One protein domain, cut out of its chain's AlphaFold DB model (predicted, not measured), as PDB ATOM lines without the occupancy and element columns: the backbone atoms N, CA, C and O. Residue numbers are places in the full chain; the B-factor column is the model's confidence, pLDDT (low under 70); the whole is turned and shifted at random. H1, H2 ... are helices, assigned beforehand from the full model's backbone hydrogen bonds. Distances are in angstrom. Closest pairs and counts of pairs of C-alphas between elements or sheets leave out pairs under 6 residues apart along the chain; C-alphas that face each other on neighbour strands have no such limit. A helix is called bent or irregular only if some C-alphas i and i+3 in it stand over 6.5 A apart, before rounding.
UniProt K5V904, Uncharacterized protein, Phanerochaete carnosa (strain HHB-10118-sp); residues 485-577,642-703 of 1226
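This is residues 485 to 577 and 642 to 703 of the 1226 residues of an uncharacterized protein of Phanerochaete carnosa (strain HHB-10118-sp) (UniProt K5V904). One very long helix, H6, runs the length of a rod; H1b crosses its middle, H3 packs on it nearby, H4 packs near its first residues, and H5 folds back on it as a hairpin. H2 packs on H1b, away from H6, and residues 698 to 703 of H6 stick out. The printed part has 155 residues, with six named helices, H1 to H6 in order, and no named strand: all helix. It is loose, with a radius of gyration of the C-alphas of 19.1 A, and spans 68 by 29 by 22 A.

Start with H1, residues 485 to 514, assigned as one helix by its hydrogen bonds but bent: C-alphas 493 and 496 are 6.9 A apart. Its arms H1a, residues 485 to 493, and H1b, residues 496 to 514, stand at a shallow tilt of 34 degrees, only just short of steep. H1a is close to but not clearly touching H6, residues 657 to 703; their closest C-alphas, Leu 491 and Glu 690, are 6.6 A apart. H1b touches H6 at a steep tilt of 40 degrees, opposite ways, closest at C-alphas 502 and 682, 6.1 A; H6 touches H1b with residues 674 to 686 alone. With residues 497 to 501 alone, H1b touches H2, residues 530 to 543, about perpendicular at 81 degrees; C-alphas 497 and 533 are closest, 5.0 A. H3, residues 547 to 555, touches H6 at a shallow tilt of 14 degrees, opposite ways, with C-alphas 547 and 689 closest at 6.4 A; H6 touches H3 with residues 681 to 689 alone. H4, residues 566 to 577, touches residues 659 to 670 of H6 alone, at a shallow tilt of 27 degrees, with C-alphas 571 and 666 closest at 6.0 A. H5, residues 642 to 655, forms a hairpin with H6; their closest C-alphas, 653 and 660, are 4.9 A apart. Every O i to N i+4 pair is within hydrogen-bond range in H1b, H2, H3 and H4, against 4 of 5 in H1a, 8 of 10 in H5 and 40 of 43 in H6.

Find C-alpha 485 at (-41.158, 24.100, 7.345), where H1a begins; H1b then runs 26.2 A to C-alpha 514. H2 is 20.0 A long, H3 12.4 A, H4 16.7 A and H5 19.8 A. H6 runs 68.7 A from C-alpha 657 at (-42.096, -8.925, -41.661) to C-alpha 703 at (-38.830, 42.183, 4.106). H5 is irregular, but only just, with C-alphas 647 and 650 at 6.9 A; H6 is irregular at C-alphas 658 and 661, 7.2 A.

The two C-alphas farthest apart, Glu 658 and Val 703, are 69.1 A apart. Residues 578 to 641 are not printed, and 15.6 A separates C-alphas 577 and 642. The link H1 to H2 is long, 15 residues. Mean pLDDT of the printed part is 74.7; 41 residues are under 70, among them 514 to 533 and 646 to 660.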
ATOM      1  N   ASP A 485     -40.686  25.487   7.249       82.19
ATOM      2  CA  ASP A 485     -41.158  24.100   7.345       82.19
ATOM      3  C   ASP A 485     -42.484  23.893   6.593       82.19
ATOM      4  O   ASP A 485     -42.611  22.927   5.835       82.19
ATOM      5  N   ARG A 486     -43.441  24.831   6.712       84.25
ATOM      6  CA  ARG A 486     -44.709  24.803   5.955       84.25
ATOM      7  C   ARG A 486     -44.484  24.883   4.440       84.25
ATOM      8  O   ARG A 486     -45.097  24.123   3.694       84.25
ATOM      9  N   LEU A 487     -43.566  25.729   3.965       83.31
ATOM     10  CA  LEU A 487     -43.166  25.732   2.551       83.31
ATOM     11  C   LEU A 487     -42.489  24.404   2.163       83.31
ATOM     12  O   LEU A 487     -42.760  23.843   1.100       83.31
ATOM     13  N   GLY A 488     -41.636  23.876   3.041       79.69
ATOM     14  CA  GLY A 488     -40.895  22.634   2.855       79.69
ATOM     15  C   GLY A 488     -41.756  21.366   2.816       79.69
ATOM     16  O   GLY A 488     -41.295  20.360   2.268       79.69
ATOM     17  N   SER A 489     -42.977  21.371   3.361       81.12
ATOM     18  CA  SER A 489     -43.983  20.329   3.103       81.12
ATOM     19  C   SER A 489     -44.726  20.588   1.792       81.12
ATOM     20  O   SER A 489     -44.771  19.703   0.940       81.12
ATOM     21  N   THR A 490     -45.216  21.813   1.569       82.75
ATOM     22  CA  THR A 490     -45.999  22.172   0.373       82.75
ATOM     23  C   THR A 490     -45.248  21.912  -0.936       82.75
ATOM     24  O   THR A 490     -45.819  21.335  -1.859       82.75
ATOM     25  N   LEU A 491     -43.955  22.250  -1.024       82.56
ATOM     26  CA  LEU A 491     -43.142  21.952  -2.214       82.56
ATOM     27  C   LEU A 491     -43.017  20.437  -2.465       82.56
ATOM     28  O   LEU A 491     -43.097  19.997  -3.608       82.56
ATOM     29  N   ARG A 492     -42.900  19.624  -1.405       80.06
ATOM     30  CA  ARG A 492     -42.812  18.155  -1.504       80.06
ATOM     31  C   ARG A 492     -44.097  17.514  -2.031       80.06
ATOM     32  O   ARG A 492     -44.018  16.518  -2.742       80.06
ATOM     33  N   GLU A 493     -45.254  18.087  -1.710       78.94
ATOM     34  CA  GLU A 493     -46.559  17.645  -2.220       78.94
ATOM     35  C   GLU A 493     -46.808  18.107  -3.667       78.94
ATOM     36  O   GLU A 493     -47.424  17.389  -4.453       78.94
ATOM     37  N   GLN A 494     -46.302  19.287  -4.045       79.62
ATOM     38  CA  GLN A 494     -46.498  19.870  -5.378       79.62
ATOM     39  C   GLN A 494     -45.504  19.360  -6.436       79.62
ATOM     40  O   GLN A 494     -45.854  19.311  -7.616       79.62
ATOM     41  N   ASN A 495     -44.289  18.958  -6.044       81.56
ATOM     42  CA  ASN A 495     -43.232  18.522  -6.963       81.56
ATOM     43  C   ASN A 495     -43.674  17.389  -7.925       81.56
ATOM     44  O   ASN A 495     -43.512  17.578  -9.131       81.56
ATOM     45  N   PRO A 496     -44.320  16.285  -7.482       79.12
ATOM     46  CA  PRO A 496     -44.773  15.231  -8.396       79.12
ATOM     47  C   PRO A 496     -45.768  15.734  -9.453       79.12
ATOM     48  O   PRO A 496     -45.631  15.418 -10.630       79.12
ATOM     49  N   LEU A 497     -46.718  16.588  -9.058       79.56
ATOM     50  CA  LEU A 497     -47.717  17.173  -9.961       79.56
ATOM     51  C   LEU A 497     -47.065  18.090 -11.013       79.56
ATOM     52  O   LEU A 497     -47.441  18.080 -12.190       79.56
ATOM     53  N   LEU A 498     -46.060  18.862 -10.596       80.06
ATOM     54  CA  LEU A 498     -45.268  19.733 -11.464       80.06
ATOM     55  C   LEU A 498     -44.394  18.932 -12.447       80.06
ATOM     56  O   LEU A 498     -44.252  19.322 -13.606       80.06
ATOM     57  N   VAL A 499     -43.829  17.804 -12.007       81.38
ATOM     58  CA  VAL A 499     -43.065  16.882 -12.861       81.38
ATOM     59  C   VAL A 499     -43.980  16.203 -13.883       81.38
ATOM     60  O   VAL A 499     -43.682  16.263 -15.076       81.38
ATOM     61  N   ASP A 500     -45.112  15.634 -13.464       75.94
ATOM     62  CA  ASP A 500     -46.028  14.913 -14.356       75.94
ATOM     63  C   ASP A 500     -46.595  15.824 -15.461       75.94
ATOM     64  O   ASP A 500     -46.687  15.425 -16.626       75.94
ATOM     65  N   THR A 501     -46.910  17.086 -15.150       78.88
ATOM     66  CA  THR A 501     -47.393  18.045 -16.165       78.88
ATOM     67  C   THR A 501     -46.313  18.515 -17.122       78.88
ATOM     68  O   THR A 501     -46.516  18.443 -18.334       78.88
ATOM     69  N   LEU A 502     -45.146  18.935 -16.626       80.62
ATOM     70  CA  LEU A 502     -44.034  19.339 -17.492       80.62
ATOM     71  C   LEU A 502     -43.525  18.174 -18.361       80.62
ATOM     72  O   LEU A 502     -43.108  18.398 -19.499       80.62
ATOM     73  N   PHE A 503     -43.593  16.935 -17.864       82.62
ATOM     74  CA  PHE A 503     -43.324  15.735 -18.657       82.62
ATOM     75  C   PHE A 503     -44.404  15.520 -19.721       82.62
ATOM     76  O   PHE A 503     -44.058  15.259 -20.869       82.62
ATOM     77  N   THR A 504     -45.688  15.678 -19.387       78.00
ATOM     78  CA  THR A 504     -46.796  15.543 -20.352       78.00
ATOM     79  C   THR A 504     -46.707  16.584 -21.478       78.00
ATOM     80  O   THR A 504     -46.849  16.231 -22.647       78.00
ATOM     81  N   GLU A 505     -46.391  17.847 -21.168       78.56
ATOM     82  CA  GLU A 505     -46.183  18.890 -22.188       78.56
ATOM     83  C   GLU A 505     -44.971  18.595 -23.086       78.56
ATOM     84  O   GLU A 505     -45.047  18.740 -24.307       78.56
ATOM     85  N   ALA A 506     -43.851  18.150 -22.507       79.62
ATOM     86  CA  ALA A 506     -42.657  17.795 -23.271       79.62
ATOM     87  C   ALA A 506     -42.855  16.523 -24.121       79.62
ATOM     88  O   ALA A 506     -42.364  16.461 -25.249       79.62
ATOM     89  N   ALA A 507     -43.612  15.542 -23.620       77.69
ATOM     90  CA  ALA A 507     -44.009  14.347 -24.358       77.69
ATOM     91  C   ALA A 507     -44.873  14.707 -25.574       77.69
ATOM     92  O   ALA A 507     -44.562  14.270 -26.679       77.69
ATOM     93  N   ALA A 508     -45.870  15.585 -25.412       76.81
ATOM     94  CA  ALA A 508     -46.718  16.048 -26.513       76.81
ATOM     95  C   ALA A 508     -45.921  16.749 -27.637       76.81
ATOM     96  O   ALA A 508     -46.257  16.609 -28.813       76.81
ATOM     97  N   VAL A 509     -44.826  17.455 -27.313       78.94
ATOM     98  CA  VAL A 509     -43.911  18.031 -28.323       78.94
ATOM     99  C   VAL A 509     -43.164  16.941 -29.103       78.94
ATOM    100  O   VAL A 509     -42.993  17.076 -30.317       78.94
ATOM    101  N   VAL A 510     -42.742  15.855 -28.447       75.88
ATOM    102  CA  VAL A 510     -42.092  14.707 -29.110       75.88
ATOM    103  C   VAL A 510     -43.101  13.917 -29.947       75.88
ATOM    104  O   VAL A 510     -42.827  13.638 -31.111       75.88
ATOM    105  N   GLU A 511     -44.287  13.618 -29.416       74.50
ATOM    106  CA  GLU A 511     -45.363  12.917 -30.136       74.50
ATOM    107  C   GLU A 511     -45.851  13.709 -31.358       74.50
ATOM    108  O   GLU A 511     -46.050  13.133 -32.425       74.50
ATOM    109  N   GLY A 512     -45.951  15.039 -31.254       70.19
ATOM    110  CA  GLY A 512     -46.261  15.921 -32.383       70.19
ATOM    111  C   GLY A 512     -45.138  16.062 -33.422       70.19
ATOM    112  O   GLY A 512     -45.393  16.574 -34.509       70.19
ATOM    113  N   THR A 513     -43.912  15.615 -33.115       71.38
ATOM    114  CA  THR A 513     -42.748  15.671 -34.025       71.38
ATOM    115  C   THR A 513     -42.403  14.301 -34.631       71.38
ATOM    116  O   THR A 513     -41.972  14.239 -35.778       71.38
ATOM    117  N   PHE A 514     -42.603  13.204 -33.889       68.00
ATOM    118  CA  PHE A 514     -42.184  11.839 -34.255       68.00
ATOM    119  C   PHE A 514     -43.305  10.785 -34.169       68.00
ATOM    120  O   PHE A 514     -43.047   9.589 -34.326       68.00
ATOM    121  N   GLY A 515     -44.546  11.194 -33.895       65.19
ATOM    122  CA  GLY A 515     -45.699  10.308 -33.745       65.19
ATOM    123  C   GLY A 515     -45.797   9.611 -32.379       65.19
ATOM    124  O   GLY A 515     -44.827   9.477 -31.630       65.19
ATOM    125  N   ALA A 516     -46.996   9.106 -32.075       58.66
ATOM    126  CA  ALA A 516     -47.361   8.506 -30.783       58.66
ATOM    127  C   ALA A 516     -46.587   7.221 -30.403       58.66
ATOM    128  O   ALA A 516     -46.719   6.715 -29.292       58.66
ATOM    129  N   CYS A 517     -45.753   6.673 -31.293       59.56
ATOM    130  CA  CYS A 517     -44.920   5.505 -30.993       59.56
ATOM    131  C   CYS A 517     -43.666   5.842 -30.158       59.56
ATOM    132  O   CYS A 517     -43.012   4.923 -29.652       59.56
ATOM    133  N   CYS A 518     -43.311   7.122 -30.022       61.97
ATOM    134  CA  CYS A 518     -41.964   7.557 -29.638       61.97
ATOM    135  C   CYS A 518     -41.792   8.002 -28.170       61.97
ATOM    136  O   CYS A 518     -40.689   8.392 -27.795       61.97
ATOM    137  N   VAL A 519     -42.819   7.895 -27.318       62.56
ATOM    138  CA  VAL A 519     -42.737   8.164 -25.863       62.56
ATOM    139  C   VAL A 519     -43.411   7.026 -25.080       62.56
ATOM    140  O   VAL A 519     -44.267   6.329 -25.623       62.56
ATOM    141  N   ASN A 520     -43.000   6.769 -23.828       62.00
ATOM    142  CA  ASN A 520     -43.701   5.826 -22.949       62.00
ATOM    143  C   ASN A 520     -44.564   6.548 -21.902       62.00
ATOM    144  O   ASN A 520     -44.117   6.799 -20.783       62.00
ATOM    145  N   THR A 521     -45.824   6.821 -22.231       57.09
ATOM    146  CA  THR A 521     -46.789   7.414 -21.290       57.09
ATOM    147  C   THR A 521     -47.155   6.494 -20.116       57.09
ATOM    148  O   THR A 521     -47.655   6.981 -19.107       57.09
ATOM    149  N   GLN A 522     -46.837   5.191 -20.161       55.53
ATOM    150  CA  GLN A 522     -47.130   4.246 -19.068       55.53
ATOM    151  C   GLN A 522     -46.252   4.416 -17.812       55.53
ATOM    152  O   GLN A 522     -46.509   3.752 -16.812       55.53
ATOM    153  N   MET A 523     -45.237   5.291 -17.819       51.53
ATOM    154  CA  MET A 523     -44.507   5.638 -16.585       51.53
ATOM    155  C   MET A 523     -45.274   6.627 -15.683       51.53
ATOM    156  O   MET A 523     -44.879   6.830 -14.536       51.53
ATOM    157  N   MET A 524     -46.393   7.189 -16.161       52.84
ATOM    158  CA  MET A 524     -47.313   8.027 -15.382       52.84
ATOM    159  C   MET A 524     -48.112   7.190 -14.376       52.84
ATOM    160  O   MET A 524     -49.153   6.622 -14.706       52.84
ATOM    161  N   THR A 525     -47.659   7.134 -13.124       50.44
ATOM    162  CA  THR A 525     -48.359   6.400 -12.049       50.44
ATOM    163  C   THR A 525     -49.557   7.154 -11.454       50.44
ATOM    164  O   THR A 525     -50.379   6.531 -10.785       50.44
ATOM    165  N   HIS A 526     -49.716   8.458 -11.730       53.00
ATOM    166  CA  HIS A 526     -50.737   9.316 -11.107       53.00
ATOM    167  C   HIS A 526     -51.635  10.091 -12.099       53.00
ATOM    168  O   HIS A 526     -51.970  11.256 -11.887       53.00
ATOM    169  N   LEU A 527     -52.151   9.407 -13.131       50.22
ATOM    170  CA  LEU A 527     -53.105   9.950 -14.130       50.22
ATOM    171  C   LEU A 527     -54.417  10.560 -13.566       50.22
ATOM    172  O   LEU A 527     -55.217  11.098 -14.328       50.22
ATOM    173  N   VAL A 528     -54.661  10.496 -12.255       52.22
ATOM    174  CA  VAL A 528     -55.902  10.950 -11.601       52.22
ATOM    175  C   VAL A 528     -56.063  12.481 -11.605       52.22
ATOM    176  O   VAL A 528     -57.190  12.961 -11.674       52.22
ATOM    177  N   ASN A 529     -54.969  13.258 -11.557       60.09
ATOM    178  CA  ASN A 529     -55.016  14.699 -11.236       60.09
ATOM    179  C   ASN A 529     -54.352  15.643 -12.263       60.09
ATOM    180  O   ASN A 529     -53.974  16.762 -11.911       60.09
ATOM    181  N   ILE A 530     -54.281  15.251 -13.545       62.31
ATOM    182  CA  ILE A 530     -53.714  16.075 -14.642       62.31
ATOM    183  C   ILE A 530     -54.262  17.515 -14.629       62.31
ATOM    184  O   ILE A 530     -53.513  18.472 -14.806       62.31
ATOM    185  N   ARG A 531     -55.566  17.681 -14.370       66.25
ATOM    186  CA  ARG A 531     -56.224  18.993 -14.336       66.25
ATOM    187  C   ARG A 531     -55.738  19.885 -13.189       66.25
ATOM    188  O   ARG A 531     -55.378  21.029 -13.442       66.25
ATOM    189  N   ILE A 532     -55.677  19.358 -11.964       68.06
ATOM    190  CA  ILE A 532     -55.202  20.103 -10.783       68.06
ATOM    191  C   ILE A 532     -53.731  20.494 -10.965       68.06
ATOM    192  O   ILE A 532     -53.331  21.612 -10.650       68.06
ATOM    193  N   ALA A 533     -52.929  19.593 -11.533       69.31
ATOM    194  CA  ALA A 533     -51.529  19.849 -11.829       69.31
ATOM    195  C   ALA A 533     -51.334  20.932 -12.914       69.31
ATOM    196  O   ALA A 533     -50.428  21.757 -12.806       69.31
ATOM    197  N   ALA A 534     -52.189  20.974 -13.942       72.25
ATOM    198  CA  ALA A 534     -52.144  22.015 -14.971       72.25
ATOM    199  C   ALA A 534     -52.590  23.382 -14.418       72.25
ATOM    200  O   ALA A 534     -51.959  24.403 -14.695       72.25
ATOM    201  N   GLU A 535     -53.632  23.394 -13.581       77.75
ATOM    202  CA  GLU A 535     -54.095  24.585 -12.858       77.75
ATOM    203  C   GLU A 535     -52.998  25.114 -11.900       77.75
ATOM    204  O   GLU A 535     -52.768  26.323 -11.847       77.75
ATOM    205  N   LEU A 536     -52.229  24.229 -11.244       79.62
ATOM    206  CA  LEU A 536     -51.027  24.578 -10.468       79.62
ATOM    207  C   LEU A 536     -49.927  25.208 -11.344       79.62
ATOM    208  O   LEU A 536     -49.401  26.267 -10.995       79.62
ATOM    209  N   LEU A 537     -49.574  24.590 -12.477       79.94
ATOM    210  CA  LEU A 537     -48.514  25.092 -13.359       79.94
ATOM    211  C   LEU A 537     -48.846  26.483 -13.921       79.94
ATOM    212  O   LEU A 537     -47.968  27.347 -13.951       79.94
ATOM    213  N   GLU A 538     -50.100  26.740 -14.309       82.19
ATOM    214  CA  GLU A 538     -50.508  28.078 -14.756       82.19
ATOM    215  C   GLU A 538     -50.598  29.094 -13.609       82.19
ATOM    216  O   GLU A 538     -50.251  30.260 -13.803       82.19
ATOM    217  N   HIS A 539     -50.972  28.675 -12.396       81.19
ATOM    218  CA  HIS A 539     -50.927  29.546 -11.220       81.19
ATOM    219  C   HIS A 539     -49.489  29.991 -10.895       81.19
ATOM    220  O   HIS A 539     -49.230  31.184 -10.725       81.19
ATOM    221  N   LEU A 540     -48.524  29.064 -10.912       80.88
ATOM    222  CA  LEU A 540     -47.101  29.376 -10.726       80.88
ATOM    223  C   LEU A 540     -46.530  30.224 -11.876       80.88
ATOM    224  O   LEU A 540     -45.705  31.104 -11.638       80.88
ATOM    225  N   ASN A 541     -46.991  30.013 -13.111       80.94
ATOM    226  CA  ASN A 541     -46.645  30.823 -14.284       80.94
ATOM    227  C   ASN A 541     -47.177  32.270 -14.177       80.94
ATOM    228  O   ASN A 541     -46.495  33.211 -14.585       80.94
ATOM    229  N   ALA A 542     -48.365  32.458 -13.591       80.88
ATOM    230  CA  ALA A 542     -48.957  33.770 -13.331       80.88
ATOM    231  C   ALA A 542     -48.264  34.524 -12.181       80.88
ATOM    232  O   ALA A 542     -48.059  35.734 -12.285       80.88
ATOM    233  N   LEU A 543     -47.871  33.821 -11.109       77.38
ATOM    234  CA  LEU A 543     -47.135  34.400  -9.977       77.38
ATOM    235  C   LEU A 543     -45.669  34.715 -10.318       77.38
ATOM    236  O   LEU A 543     -45.148  35.760  -9.929       77.38
ATOM    237  N   HIS A 544     -44.991  33.832 -11.055       79.50
ATOM    238  CA  HIS A 544     -43.543  33.883 -11.251       79.50
ATOM    239  C   HIS A 544     -43.170  33.901 -12.743       79.50
ATOM    240  O   HIS A 544     -43.043  32.866 -13.400       79.50
ATOM    241  N   ARG A 545     -42.897  35.098 -13.281       76.38
ATOM    242  CA  ARG A 545     -42.574  35.336 -14.707       76.38
ATOM    243  C   ARG A 545     -41.448  34.448 -15.274       76.38
ATOM    244  O   ARG A 545     -41.469  34.132 -16.467       76.38
ATOM    245  N   ASP A 546     -40.465  34.046 -14.464       79.94
ATOM    246  CA  ASP A 546     -39.382  33.156 -14.903       79.94
ATOM    247  C   ASP A 546     -39.801  31.673 -15.017       79.94
ATOM    248  O   ASP A 546     -39.203  30.950 -15.814       79.94
ATOM    249  N   VAL A 547     -40.887  31.219 -14.374       83.56
ATOM    250  CA  VAL A 547     -41.447  29.863 -14.577       83.56
ATOM    251  C   VAL A 547     -41.891  29.694 -16.032       83.56
ATOM    252  O   VAL A 547     -41.464  28.763 -16.718       83.56
ATOM    253  N   GLY A 548     -42.627  30.673 -16.570       77.88
ATOM    254  CA  GLY A 548     -43.004  30.724 -17.985       77.88
ATOM    255  C   GLY A 548     -41.827  30.852 -18.958       77.88
ATOM    256  O   GLY A 548     -41.965  30.577 -20.150       77.88
ATOM    257  N   LYS A 549     -40.644  31.262 -18.491       82.31
ATOM    258  CA  LYS A 549     -39.394  31.260 -19.270       82.31
ATOM    259  C   LYS A 549     -38.712  29.892 -19.204       82.31
ATOM    260  O   LYS A 549     -38.276  29.409 -20.247       82.31
ATOM    261  N   TYR A 550     -38.674  29.229 -18.046       85.62
ATOM    262  CA  TYR A 550     -38.152  27.863 -17.917       85.62
ATOM    263  C   TYR A 550     -38.993  26.856 -18.718       85.62
ATOM    264  O   TYR A 550     -38.426  26.112 -19.516       85.62
ATOM    265  N   ARG A 551     -40.330  26.914 -18.616       83.50
ATOM    266  CA  ARG A 551     -41.282  26.099 -19.400       83.50
ATOM    267  C   ARG A 551     -41.083  26.276 -20.909       83.50
ATOM    268  O   ARG A 551     -40.842  25.303 -21.617       83.50
ATOM    269  N   ARG A 552     -41.039  27.519 -21.411       80.50
ATOM    270  CA  ARG A 552     -40.733  27.782 -22.836       80.50
ATOM    271  C   ARG A 552     -39.339  27.312 -23.255       80.50
ATOM    272  O   ARG A 552     -39.188  26.866 -24.386       80.50
ATOM    273  N   THR A 553     -38.338  27.395 -22.376       84.25
ATOM    274  CA  THR A 553     -36.977  26.912 -22.672       84.25
ATOM    275  C   THR A 553     -36.951  25.390 -22.813       84.25
ATOM    276  O   THR A 553     -36.340  24.893 -23.751       84.25
ATOM    277  N   LEU A 554     -37.663  24.665 -21.940       85.56
ATOM    278  CA  LEU A 554     -37.821  23.209 -22.000       85.56
ATOM    279  C   LEU A 554     -38.478  22.770 -23.318       85.56
ATOM    280  O   LEU A 554     -37.894  21.992 -24.065       85.56
ATOM    281  N   LEU A 555     -39.650  23.327 -23.638       82.25
ATOM    282  CA  LEU A 555     -40.434  22.965 -24.830       82.25
ATOM    283  C   LEU A 555     -39.783  23.406 -26.159       82.25
ATOM    284  O   LEU A 555     -40.175  22.941 -27.229       82.25
ATOM    285  N   SER A 556     -38.783  24.292 -26.101       80.62
ATOM    286  CA  SER A 556     -38.029  24.769 -27.269       80.62
ATOM    287  C   SER A 556     -36.689  24.054 -27.477       80.62
ATOM    288  O   SER A 556     -35.979  24.389 -28.427       80.62
ATOM    289  N   ASP A 557     -36.302  23.102 -26.622       80.81
ATOM    290  CA  ASP A 557     -34.999  22.450 -26.755       80.81
ATOM    291  C   ASP A 557     -34.953  21.534 -27.996       80.81
ATOM    292  O   ASP A 557     -35.719  20.579 -28.130       80.81
ATOM    293  N   HIS A 558     -33.999  21.801 -28.894       75.62
ATOM    294  CA  HIS A 558     -33.691  21.006 -30.091       75.62
ATOM    295  C   HIS A 558     -33.536  19.492 -29.855       75.62
ATOM    296  O   HIS A 558     -33.751  18.703 -30.776       75.62
ATOM    297  N   ARG A 559     -33.202  19.061 -28.633       75.75
ATOM    298  CA  ARG A 559     -33.073  17.643 -28.252       75.75
ATOM    299  C   ARG A 559     -34.412  16.918 -28.101       75.75
ATOM    300  O   ARG A 559     -34.433  15.698 -28.148       75.75
ATOM    301  N   LEU A 560     -35.528  17.645 -27.986       75.44
ATOM    302  CA  LEU A 560     -36.878  17.080 -28.146       75.44
ATOM    303  C   LEU A 560     -37.247  16.859 -29.628       75.44
ATOM    304  O   LEU A 560     -38.305  16.317 -29.923       75.44
ATOM    305  N   LYS A 561     -36.395  17.299 -30.566       71.56
ATOM    306  CA  LYS A 561     -36.651  17.301 -32.018       71.56
ATOM    307  C   LYS A 561     -35.562  16.594 -32.837       71.56
ATOM    308  O   LYS A 561     -35.562  16.700 -34.056       71.56
ATOM    309  N   THR A 562     -34.621  15.898 -32.190       74.25
ATOM    310  CA  THR A 562     -33.476  15.216 -32.832       74.25
ATOM    311  C   THR A 562     -33.031  13.991 -32.021       74.25
ATOM    312  O   THR A 562     -33.156  13.995 -30.797       74.25
ATOM    313  N   ILE A 563     -32.481  12.951 -32.668       73.62
ATOM    314  CA  ILE A 563     -32.046  11.704 -31.997       73.62
ATOM    315  C   ILE A 563     -30.546  11.467 -32.214       73.62
ATOM    316  O   ILE A 563     -30.112  10.553 -32.910       73.62
ATOM    317  N   GLY A 564     -29.719  12.277 -31.550       67.06
ATOM    318  CA  GLY A 564     -28.250  12.202 -31.625       67.06
ATOM    319  C   GLY A 564     -27.595  10.969 -30.969       67.06
ATOM    320  O   GLY A 564     -26.439  11.048 -30.552       67.06
ATOM    321  N   VAL A 565     -28.310   9.849 -30.817       78.38
ATOM    322  CA  VAL A 565     -27.825   8.647 -30.119       78.38
ATOM    323  C   VAL A 565     -27.222   7.656 -31.112       78.38
ATOM    324  O   VAL A 565     -27.914   7.121 -31.973       78.38
ATOM    325  N   LYS A 566     -25.933   7.335 -30.944       75.06
ATOM    326  CA  LYS A 566     -25.169   6.488 -31.883       75.06
ATOM    327  C   LYS A 566     -25.786   5.105 -32.145       75.06
ATOM    328  O   LYS A 566     -25.679   4.607 -33.261       75.06
ATOM    329  N   SER A 567     -26.434   4.488 -31.152       75.81
ATOM    330  CA  SER A 567     -27.134   3.204 -31.330       75.81
ATOM    331  C   SER A 567     -28.371   3.329 -32.224       75.81
ATOM    332  O   SER A 567     -28.621   2.441 -33.032       75.81
ATOM    333  N   PHE A 568     -29.095   4.451 -32.150       78.62
ATOM    334  CA  PHE A 568     -30.208   4.734 -33.052       78.62
ATOM    335  C   PHE A 568     -29.718   4.937 -34.492       78.62
ATOM    336  O   PHE A 568     -30.261   4.330 -35.412       78.62
ATOM    337  N   THR A 569     -28.635   5.697 -34.693       74.88
ATOM    338  CA  THR A 569     -28.023   5.885 -36.023       74.88
ATOM    339  C   THR A 569     -27.564   4.556 -36.636       74.88
ATOM    340  O   THR A 569     -27.823   4.298 -37.811       74.88
ATOM    341  N   ALA A 570     -26.947   3.676 -35.839       75.94
ATOM    342  CA  ALA A 570     -26.528   2.347 -36.288       75.94
ATOM    343  C   ALA A 570     -27.717   1.450 -36.685       75.94
ATOM    344  O   ALA A 570     -27.666   0.778 -37.717       75.94
ATOM    345  N   GLN A 571     -28.812   1.474 -35.916       74.06
ATOM    346  CA  GLN A 571     -30.029   0.721 -36.241       74.06
ATOM    347  C   GLN A 571     -30.740   1.288 -37.485       74.06
ATOM    348  O   GLN A 571     -31.196   0.528 -38.338       74.06
ATOM    349  N   LYS A 572     -30.757   2.619 -37.647       73.06
ATOM    350  CA  LYS A 572     -31.247   3.311 -38.850       73.06
ATOM    351  C   LYS A 572     -30.472   2.888 -40.101       73.06
ATOM    352  O   LYS A 572     -31.080   2.538 -41.111       73.06
ATOM    353  N   GLU A 573     -29.142   2.829 -40.026       71.75
ATOM    354  CA  GLU A 573     -28.313   2.272 -41.103       71.75
ATOM    355  C   GLU A 573     -28.623   0.799 -41.402       71.75
ATOM    356  O   GLU A 573     -28.673   0.419 -42.573       71.75
ATOM    357  N   LYS A 574     -28.823  -0.036 -40.371       74.00
ATOM    358  CA  LYS A 574     -29.146  -1.465 -40.522       74.00
ATOM    359  C   LYS A 574     -30.448  -1.657 -41.310       74.00
ATOM    360  O   LYS A 574     -30.473  -2.425 -42.267       74.00
ATOM    361  N   ILE A 575     -31.490  -0.900 -40.962       71.50
ATOM    362  CA  ILE A 575     -32.812  -0.958 -41.604       71.50
ATOM    363  C   ILE A 575     -32.754  -0.485 -43.065       71.50
ATOM    364  O   ILE A 575     -33.249  -1.179 -43.951       71.50
ATOM    365  N   ILE A 576     -32.091   0.641 -43.354       68.25
ATOM    366  CA  ILE A 576     -31.988   1.177 -44.727       68.25
ATOM    367  C   ILE A 576     -31.239   0.202 -45.664       68.25
ATOM    368  O   ILE A 576     -31.606   0.044 -46.834       68.25
ATOM    369  N   LYS A 577     -30.220  -0.503 -45.149       69.25
ATOM    370  CA  LYS A 577     -29.475  -1.534 -45.899       69.25
ATOM    371  C   LYS A 577     -30.345  -2.748 -46.253       69.25
ATOM    372  O   LYS A 577     -30.195  -3.278 -47.346       69.25
ATOM    373  N   ASP A 642     -34.194  11.983 -39.492       70.56
ATOM    374  CA  ASP A 642     -34.643  11.136 -38.374       70.56
ATOM    375  C   ASP A 642     -36.169  11.180 -38.205       70.56
ATOM    376  O   ASP A 642     -36.773  10.169 -37.846       70.56
ATOM    377  N   ILE A 643     -36.784  12.322 -38.533       67.44
ATOM    378  CA  ILE A 643     -38.238  12.518 -38.556       67.44
ATOM    379  C   ILE A 643     -38.870  11.652 -39.654       67.44
ATOM    380  O   ILE A 643     -39.675  10.771 -39.351       67.44
ATOM    381  N   ASP A 644     -38.453  11.830 -40.914       65.06
ATOM    382  CA  ASP A 644     -38.960  11.057 -42.061       65.06
ATOM    383  C   ASP A 644     -38.781   9.544 -41.863       65.06
ATOM    384  O   ASP A 644     -39.662   8.745 -42.188       65.06
ATOM    385  N   PHE A 645     -37.638   9.141 -41.299       71.81
ATOM    386  CA  PHE A 645     -37.342   7.745 -41.004       71.81
ATOM    387  C   PHE A 645     -38.302   7.160 -39.959       71.81
ATOM    388  O   PHE A 645     -38.940   6.143 -40.228       71.81
ATOM    389  N   LEU A 646     -38.472   7.801 -38.796       69.38
ATOM    390  CA  LEU A 646     -39.392   7.297 -37.769       69.38
ATOM    391  C   LEU A 646     -40.854   7.301 -38.226       69.38
ATOM    392  O   LEU A 646     -41.571   6.339 -37.958       69.38
ATOM    393  N   CYS A 647     -41.283   8.327 -38.961       66.44
ATOM    394  CA  CYS A 647     -42.646   8.418 -39.482       66.44
ATOM    395  C   CYS A 647     -42.951   7.367 -40.569       66.44
ATOM    396  O   CYS A 647     -44.114   7.010 -40.755       66.44
ATOM    397  N   THR A 648     -41.937   6.830 -41.261       65.62
ATOM    398  CA  THR A 648     -42.119   5.768 -42.269       65.62
ATOM    399  C   THR A 648     -41.984   4.346 -41.712       65.62
ATOM    400  O   THR A 648     -42.593   3.432 -42.277       65.62
ATOM    401  N   LEU A 649     -41.292   4.131 -40.582       68.00
ATOM    402  CA  LEU A 649     -41.143   2.800 -39.963       68.00
ATOM    403  C   LEU A 649     -42.462   2.015 -39.766       68.00
ATOM    404  O   LEU A 649     -42.449   0.813 -40.046       68.00
ATOM    405  N   PRO A 650     -43.604   2.605 -39.346       64.19
ATOM    406  CA  PRO A 650     -44.857   1.858 -39.204       64.19
ATOM    407  C   PRO A 650     -45.367   1.275 -40.530       64.19
ATOM    408  O   PRO A 650     -45.814   0.130 -40.574       64.19
ATOM    409  N   ALA A 651     -45.245   2.023 -41.632       60.41
ATOM    410  CA  ALA A 651     -45.629   1.546 -42.960       60.41
ATOM    411  C   ALA A 651     -44.674   0.449 -43.468       60.41
ATOM    412  O   ALA A 651     -45.122  -0.548 -44.028       60.41
ATOM    413  N   VAL A 652     -43.370   0.593 -43.208       62.38
ATOM    414  CA  VAL A 652     -42.334  -0.403 -43.545       62.38
ATOM    415  C   VAL A 652     -42.537  -1.717 -42.785       62.38
ATOM    416  O   VAL A 652     -42.443  -2.796 -43.371       62.38
ATOM    417  N   THR A 653     -42.874  -1.626 -41.496       61.62
ATOM    418  CA  THR A 653     -43.149  -2.776 -40.615       61.62
ATOM    419  C   THR A 653     -44.349  -3.584 -41.116       61.62
ATOM    420  O   THR A 653     -44.309  -4.811 -41.120       61.62
ATOM    421  N   ASN A 654     -45.388  -2.905 -41.617       61.09
ATOM    422  CA  ASN A 654     -46.566  -3.550 -42.204       61.09
ATOM    423  C   ASN A 654     -46.314  -4.132 -43.610       61.09
ATOM    424  O   ASN A 654     -47.058  -5.009 -44.043       61.09
ATOM    425  N   ALA A 655     -45.293  -3.652 -44.328       57.56
ATOM    426  CA  ALA A 655     -44.960  -4.100 -45.682       57.56
ATOM    427  C   ALA A 655     -43.949  -5.262 -45.729       57.56
ATOM    428  O   ALA A 655     -43.886  -5.970 -46.732       57.56
ATOM    429  N   SER A 656     -43.144  -5.460 -44.676       58.72
ATOM    430  CA  SER A 656     -42.062  -6.457 -44.658       58.72
ATOM    431  C   SER A 656     -41.831  -7.048 -43.253       58.72
ATOM    432  O   SER A 656     -41.247  -6.375 -42.402       58.72
ATOM    433  N   PRO A 657     -42.236  -8.310 -42.987       64.69
ATOM    434  CA  PRO A 657     -42.096  -8.925 -41.661       64.69
ATOM    435  C   PRO A 657     -40.645  -9.048 -41.171       64.69
ATOM    436  O   PRO A 657     -40.390  -8.940 -39.976       64.69
ATOM    437  N   GLU A 658     -39.689  -9.241 -42.083       60.72
ATOM    438  CA  GLU A 658     -38.269  -9.451 -41.754       60.72
ATOM    439  C   GLU A 658     -37.574  -8.199 -41.193       60.72
ATOM    440  O   GLU A 658     -36.570  -8.316 -40.501       60.72
ATOM    441  N   VAL A 659     -38.116  -7.002 -41.447       66.94
ATOM    442  CA  VAL A 659     -37.579  -5.722 -40.941       66.94
ATOM    443  C   VAL A 659     -38.234  -5.330 -39.601       66.94
ATOM    444  O   VAL A 659     -37.812  -4.381 -38.936       66.94
ATOM    445  N   ALA A 660     -39.273  -6.057 -39.174       66.94
ATOM    446  CA  ALA A 660     -40.118  -5.664 -38.052       66.94
ATOM    447  C   ALA A 660     -39.392  -5.675 -36.696       66.94
ATOM    448  O   ALA A 660     -39.636  -4.779 -35.888       66.94
ATOM    449  N   ALA A 661     -38.511  -6.645 -36.428       71.44
ATOM    450  CA  ALA A 661     -37.808  -6.738 -35.145       71.44
ATOM    451  C   ALA A 661     -36.863  -5.541 -34.939       71.44
ATOM    452  O   ALA A 661     -36.972  -4.814 -33.948       71.44
ATOM    453  N   GLU A 662     -36.013  -5.268 -35.928       71.81
ATOM    454  CA  GLU A 662     -35.111  -4.120 -35.975       71.81
ATOM    455  C   GLU A 662     -35.855  -2.785 -35.853       71.81
ATOM    456  O   GLU A 662     -35.385  -1.891 -35.142       71.81
ATOM    457  N   ALA A 663     -37.012  -2.646 -36.513       69.81
ATOM    458  CA  ALA A 663     -37.849  -1.448 -36.449       69.81
ATOM    459  C   ALA A 663     -38.449  -1.225 -35.050       69.81
ATOM    460  O   ALA A 663     -38.414  -0.102 -34.540       69.81
ATOM    461  N   HIS A 664     -38.936  -2.281 -34.388       74.69
ATOM    462  CA  HIS A 664     -39.400  -2.199 -32.998       74.69
ATOM    463  C   HIS A 664     -38.257  -1.837 -32.039       74.69
ATOM    464  O   HIS A 664     -38.456  -1.027 -31.134       74.69
ATOM    465  N   GLU A 665     -37.049  -2.367 -32.251       76.88
ATOM    466  CA  GLU A 665     -35.867  -2.006 -31.460       76.88
ATOM    467  C   GLU A 665     -35.424  -0.550 -31.707       76.88
ATOM    468  O   GLU A 665     -35.119   0.165 -30.752       76.88
ATOM    469  N   ALA A 666     -35.478  -0.050 -32.949       72.88
ATOM    470  CA  ALA A 666     -35.221   1.361 -33.256       72.88
ATOM    471  C   ALA A 666     -36.206   2.291 -32.523       72.88
ATOM    472  O   ALA A 666     -35.791   3.276 -31.903       72.88
ATOM    473  N   ILE A 667     -37.500   1.945 -32.533       74.69
ATOM    474  CA  ILE A 667     -38.551   2.662 -31.797       74.69
ATOM    475  C   ILE A 667     -38.319   2.566 -30.282       74.69
ATOM    476  O   ILE A 667     -38.468   3.568 -29.586       74.69
ATOM    477  N   ALA A 668     -37.898   1.414 -29.752       76.62
ATOM    478  CA  ALA A 668     -37.592   1.247 -28.329       76.62
ATOM    479  C   ALA A 668     -36.384   2.094 -27.878       76.62
ATOM    480  O   ALA A 668     -36.434   2.713 -26.813       76.62
ATOM    481  N   ILE A 669     -35.327   2.182 -28.696       78.62
ATOM    482  CA  ILE A 669     -34.155   3.036 -28.441       78.62
ATOM    483  C   ILE A 669     -34.554   4.519 -28.460       78.62
ATOM    484  O   ILE A 669     -34.201   5.253 -27.534       78.62
ATOM    485  N   ALA A 670     -35.325   4.955 -29.464       73.75
ATOM    486  CA  ALA A 670     -35.846   6.323 -29.543       73.75
ATOM    487  C   ALA A 670     -36.724   6.665 -28.326       73.75
ATOM    488  O   ALA A 670     -36.488   7.666 -27.645       73.75
ATOM    489  N   ARG A 671     -37.678   5.780 -27.998       76.12
ATOM    490  CA  ARG A 671     -38.599   5.912 -26.863       76.12
ATOM    491  C   ARG A 671     -37.863   6.023 -25.534       76.12
ATOM    492  O   ARG A 671     -38.202   6.885 -24.724       76.12
ATOM    493  N   ARG A 672     -36.840   5.191 -25.312       79.75
ATOM    494  CA  ARG A 672     -36.009   5.253 -24.106       79.75
ATOM    495  C   ARG A 672     -35.223   6.560 -24.028       79.75
ATOM    496  O   ARG A 672     -35.293   7.228 -23.004       79.75
ATOM    497  N   ASN A 673     -34.551   6.958 -25.111       81.44
ATOM    498  CA  ASN A 673     -33.798   8.215 -25.166       81.44
ATOM    499  C   ASN A 673     -34.672   9.430 -24.818       81.44
ATOM    500  O   ASN A 673     -34.291  10.227 -23.964       81.44
ATOM    501  N   PHE A 674     -35.850   9.562 -25.437       80.12
ATOM    502  CA  PHE A 674     -36.755  10.669 -25.124       80.12
ATOM    503  C   PHE A 674     -37.296  10.590 -23.694       80.12
ATOM    504  O   PHE A 674     -37.313  11.609 -23.015       80.12
ATOM    505  N   THR A 675     -37.662   9.403 -23.201       78.50
ATOM    506  CA  THR A 675     -38.147   9.225 -21.818       78.50
ATOM    507  C   THR A 675     -37.080   9.637 -20.793       78.50
ATOM    508  O   THR A 675     -37.348  10.489 -19.946       78.50
ATOM    509  N   ASP A 676     -35.852   9.120 -20.918       80.81
ATOM    510  CA  ASP A 676     -34.729   9.417 -20.016       80.81
ATOM    511  C   ASP A 676     -34.324  10.913 -20.084       80.81
ATOM    512  O   ASP A 676     -34.042  11.550 -19.059       80.81
ATOM    513  N   TYR A 677     -34.336  11.512 -21.285       82.19
ATOM    514  CA  TYR A 677     -33.998  12.924 -21.498       82.19
ATOM    515  C   TYR A 677     -35.081  13.895 -21.004       82.19
ATOM    516  O   TYR A 677     -34.745  14.884 -20.343       82.19
ATOM    517  N   ILE A 678     -36.364  13.623 -21.281       81.69
ATOM    518  CA  ILE A 678     -37.486  14.413 -20.756       81.69
ATOM    519  C   ILE A 678     -37.466  14.330 -19.231       81.69
ATOM    520  O   ILE A 678     -37.426  15.373 -18.588       81.69
ATOM    521  N   TRP A 679     -37.388  13.128 -18.647       83.38
ATOM    522  CA  TRP A 679     -37.352  12.940 -17.192       83.38
ATOM    523  C   TRP A 679     -36.244  13.767 -16.525       83.38
ATOM    524  O   TRP A 679     -36.498  14.510 -15.574       83.38
ATOM    525  N   THR A 680     -35.024  13.709 -17.071       83.56
ATOM    526  CA  THR A 680     -33.869  14.470 -16.567       83.56
ATOM    527  C   THR A 680     -34.063  15.985 -16.710       83.56
ATOM    528  O   THR A 680     -33.720  16.750 -15.806       83.56
ATOM    529  N   SER A 681     -34.617  16.436 -17.837       81.81
ATOM    530  CA  SER A 681     -34.795  17.862 -18.142       81.81
ATOM    531  C   SER A 681     -35.946  18.486 -17.353       81.81
ATOM    532  O   SER A 681     -35.802  19.591 -16.835       81.81
ATOM    533  N   VAL A 682     -37.044  17.749 -17.184       85.75
ATOM    534  CA  VAL A 682     -38.198  18.120 -16.363       85.75
ATOM    535  C   VAL A 682     -37.801  18.219 -14.897       85.75
ATOM    536  O   VAL A 682     -37.997  19.274 -14.307       85.75
ATOM    537  N   ASN A 683     -37.147  17.201 -14.323       85.44
ATOM    538  CA  ASN A 683     -36.680  17.252 -12.929       85.44
ATOM    539  C   ASN A 683     -35.719  18.433 -12.680       85.44
ATOM    540  O   ASN A 683     -35.739  19.051 -11.616       85.44
ATOM    541  N   LYS A 684     -34.899  18.793 -13.675       86.00
ATOM    542  CA  LYS A 684     -34.015  19.969 -13.623       86.00
ATOM    543  C   LYS A 684     -34.766  21.305 -13.715       86.00
ATOM    544  O   LYS A 684     -34.264  22.308 -13.210       86.00
ATOM    545  N   VAL A 685     -35.932  21.343 -14.360       84.81
ATOM    546  CA  VAL A 685     -36.815  22.520 -14.396       84.81
ATOM    547  C   VAL A 685     -37.659  22.609 -13.125       84.81
ATOM    548  O   VAL A 685     -37.695  23.682 -12.538       84.81
ATOM    549  N   ALA A 686     -38.238  21.504 -12.648       84.69
ATOM    550  CA  ALA A 686     -38.990  21.440 -11.395       84.69
ATOM    551  C   ALA A 686     -38.152  21.953 -10.212       84.69
ATOM    552  O   ALA A 686     -38.568  22.898  -9.550       84.69
ATOM    553  N   ARG A 687     -36.912  21.464 -10.045       85.62
ATOM    554  CA  ARG A 687     -35.991  21.976  -9.010       85.62
ATOM    555  C   ARG A 687     -35.736  23.478  -9.118       85.62
ATOM    556  O   ARG A 687     -35.768  24.163  -8.113       85.62
ATOM    557  N   ARG A 688     -35.573  24.021 -10.329       85.12
ATOM    558  CA  ARG A 688     -35.409  25.476 -10.534       85.12
ATOM    559  C   ARG A 688     -36.655  26.291 -10.191       85.12
ATOM    560  O   ARG A 688     -36.536  27.491  -9.965       85.12
ATOM    561  N   ILE A 689     -37.833  25.672 -10.204       84.94
ATOM    562  CA  ILE A 689     -39.088  26.292  -9.777       84.94
ATOM    563  C   ILE A 689     -39.172  26.240  -8.242       84.94
ATOM    564  O   ILE A 689     -39.408  27.279  -7.635       84.94
ATOM    565  N   GLU A 690     -38.843  25.102  -7.613       84.81
ATOM    566  CA  GLU A 690     -38.727  24.974  -6.147       84.81
ATOM    567  C   GLU A 690     -37.681  25.931  -5.549       84.81
ATOM    568  O   GLU A 690     -37.947  26.596  -4.545       84.81
ATOM    569  N   ASP A 691     -36.501  26.016  -6.174       84.69
ATOM    570  CA  ASP A 691     -35.422  26.934  -5.807       84.69
ATOM    571  C   ASP A 691     -35.947  28.374  -5.851       84.69
ATOM    572  O   ASP A 691     -35.846  29.082  -4.859       84.69
ATOM    573  N   LEU A 692     -36.599  28.779  -6.952       86.31
ATOM    574  CA  LEU A 692     -37.168  30.121  -7.130       86.31
ATOM    575  C   LEU A 692     -38.273  30.446  -6.108       86.31
ATOM    576  O   LEU A 692     -38.328  31.571  -5.616       86.31
ATOM    577  N   GLN A 693     -39.136  29.483  -5.771       83.00
ATOM    578  CA  GLN A 693     -40.171  29.653  -4.744       83.00
ATOM    579  C   GLN A 693     -39.561  29.831  -3.345       83.00
ATOM    580  O   GLN A 693     -40.035  30.663  -2.570       83.00
ATOM    581  N   ARG A 694     -38.484  29.101  -3.029       83.69
ATOM    582  CA  ARG A 694     -37.724  29.250  -1.777       83.69
ATOM    583  C   ARG A 694     -37.025  30.607  -1.704       83.69
ATOM    584  O   ARG A 694     -37.169  31.314  -0.713       83.69
ATOM    585  N   ASP A 695     -36.344  30.978  -2.782       83.62
ATOM    586  CA  ASP A 695     -35.647  32.250  -2.977       83.62
ATOM    587  C   ASP A 695     -36.569  33.465  -2.803       83.62
ATOM    588  O   ASP A 695     -36.144  34.516  -2.328       83.62
ATOM    589  N   GLU A 696     -37.812  33.365  -3.275       83.81
ATOM    590  CA  GLU A 696     -38.813  34.427  -3.161       83.81
ATOM    591  C   GLU A 696     -39.447  34.455  -1.765       83.81
ATOM    592  O   GLU A 696     -39.614  35.533  -1.195       83.81
ATOM    593  N   CYS A 697     -39.710  33.291  -1.159       82.00
ATOM    594  CA  CYS A 697     -40.166  33.217   0.228       82.00
ATOM    595  C   CYS A 697     -39.129  33.805   1.199       82.00
ATOM    596  O   CYS A 697     -39.499  34.608   2.052       82.00
ATOM    597  N   GLU A 698     -37.834  33.511   1.024       82.38
ATOM    598  CA  GLU A 698     -36.770  34.113   1.835       82.38
ATOM    599  C   GLU A 698     -36.740  35.643   1.677       82.38
ATOM    600  O   GLU A 698     -36.691  36.363   2.672       82.38
ATOM    601  N   LYS A 699     -36.839  36.177   0.451       81.94
ATOM    602  CA  LYS A 699     -36.892  37.636   0.219       81.94
ATOM    603  C   LYS A 699     -38.105  38.274   0.895       81.94
ATOM    604  O   LYS A 699     -37.971  39.325   1.527       81.94
ATOM    605  N   GLN A 700     -39.272  37.640   0.797       80.12
ATOM    606  CA  GLN A 700     -40.493  38.118   1.443       80.12
ATOM    607  C   GLN A 700     -40.376  38.062   2.969       80.12
ATOM    608  O   GLN A 700     -40.703  39.056   3.615       80.12
ATOM    609  N   LEU A 701     -39.815  36.991   3.540       80.00
ATOM    610  CA  LEU A 701     -39.503  36.878   4.969       80.00
ATOM    611  C   LEU A 701     -38.490  37.939   5.419       80.00
ATOM    612  O   LEU A 701     -38.745  38.631   6.397       80.00
ATOM    613  N   GLN A 702     -37.405  38.186   4.679       77.94
ATOM    614  CA  GLN A 702     -36.445  39.251   5.002       77.94
ATOM    615  C   GLN A 702     -37.090  40.654   5.005       77.94
ATOM    616  O   GLN A 702     -36.726  41.500   5.829       77.94
ATOM    617  N   VAL A 703     -38.056  40.924   4.118       76.06
ATOM    618  CA  VAL A 703     -38.830  42.183   4.106       76.06
ATOM    619  C   VAL A 703     -39.849  42.227   5.252       76.06
ATOM    620  O   VAL A 703     -39.952  43.250   5.937       76.06
TER     621      VAL A 703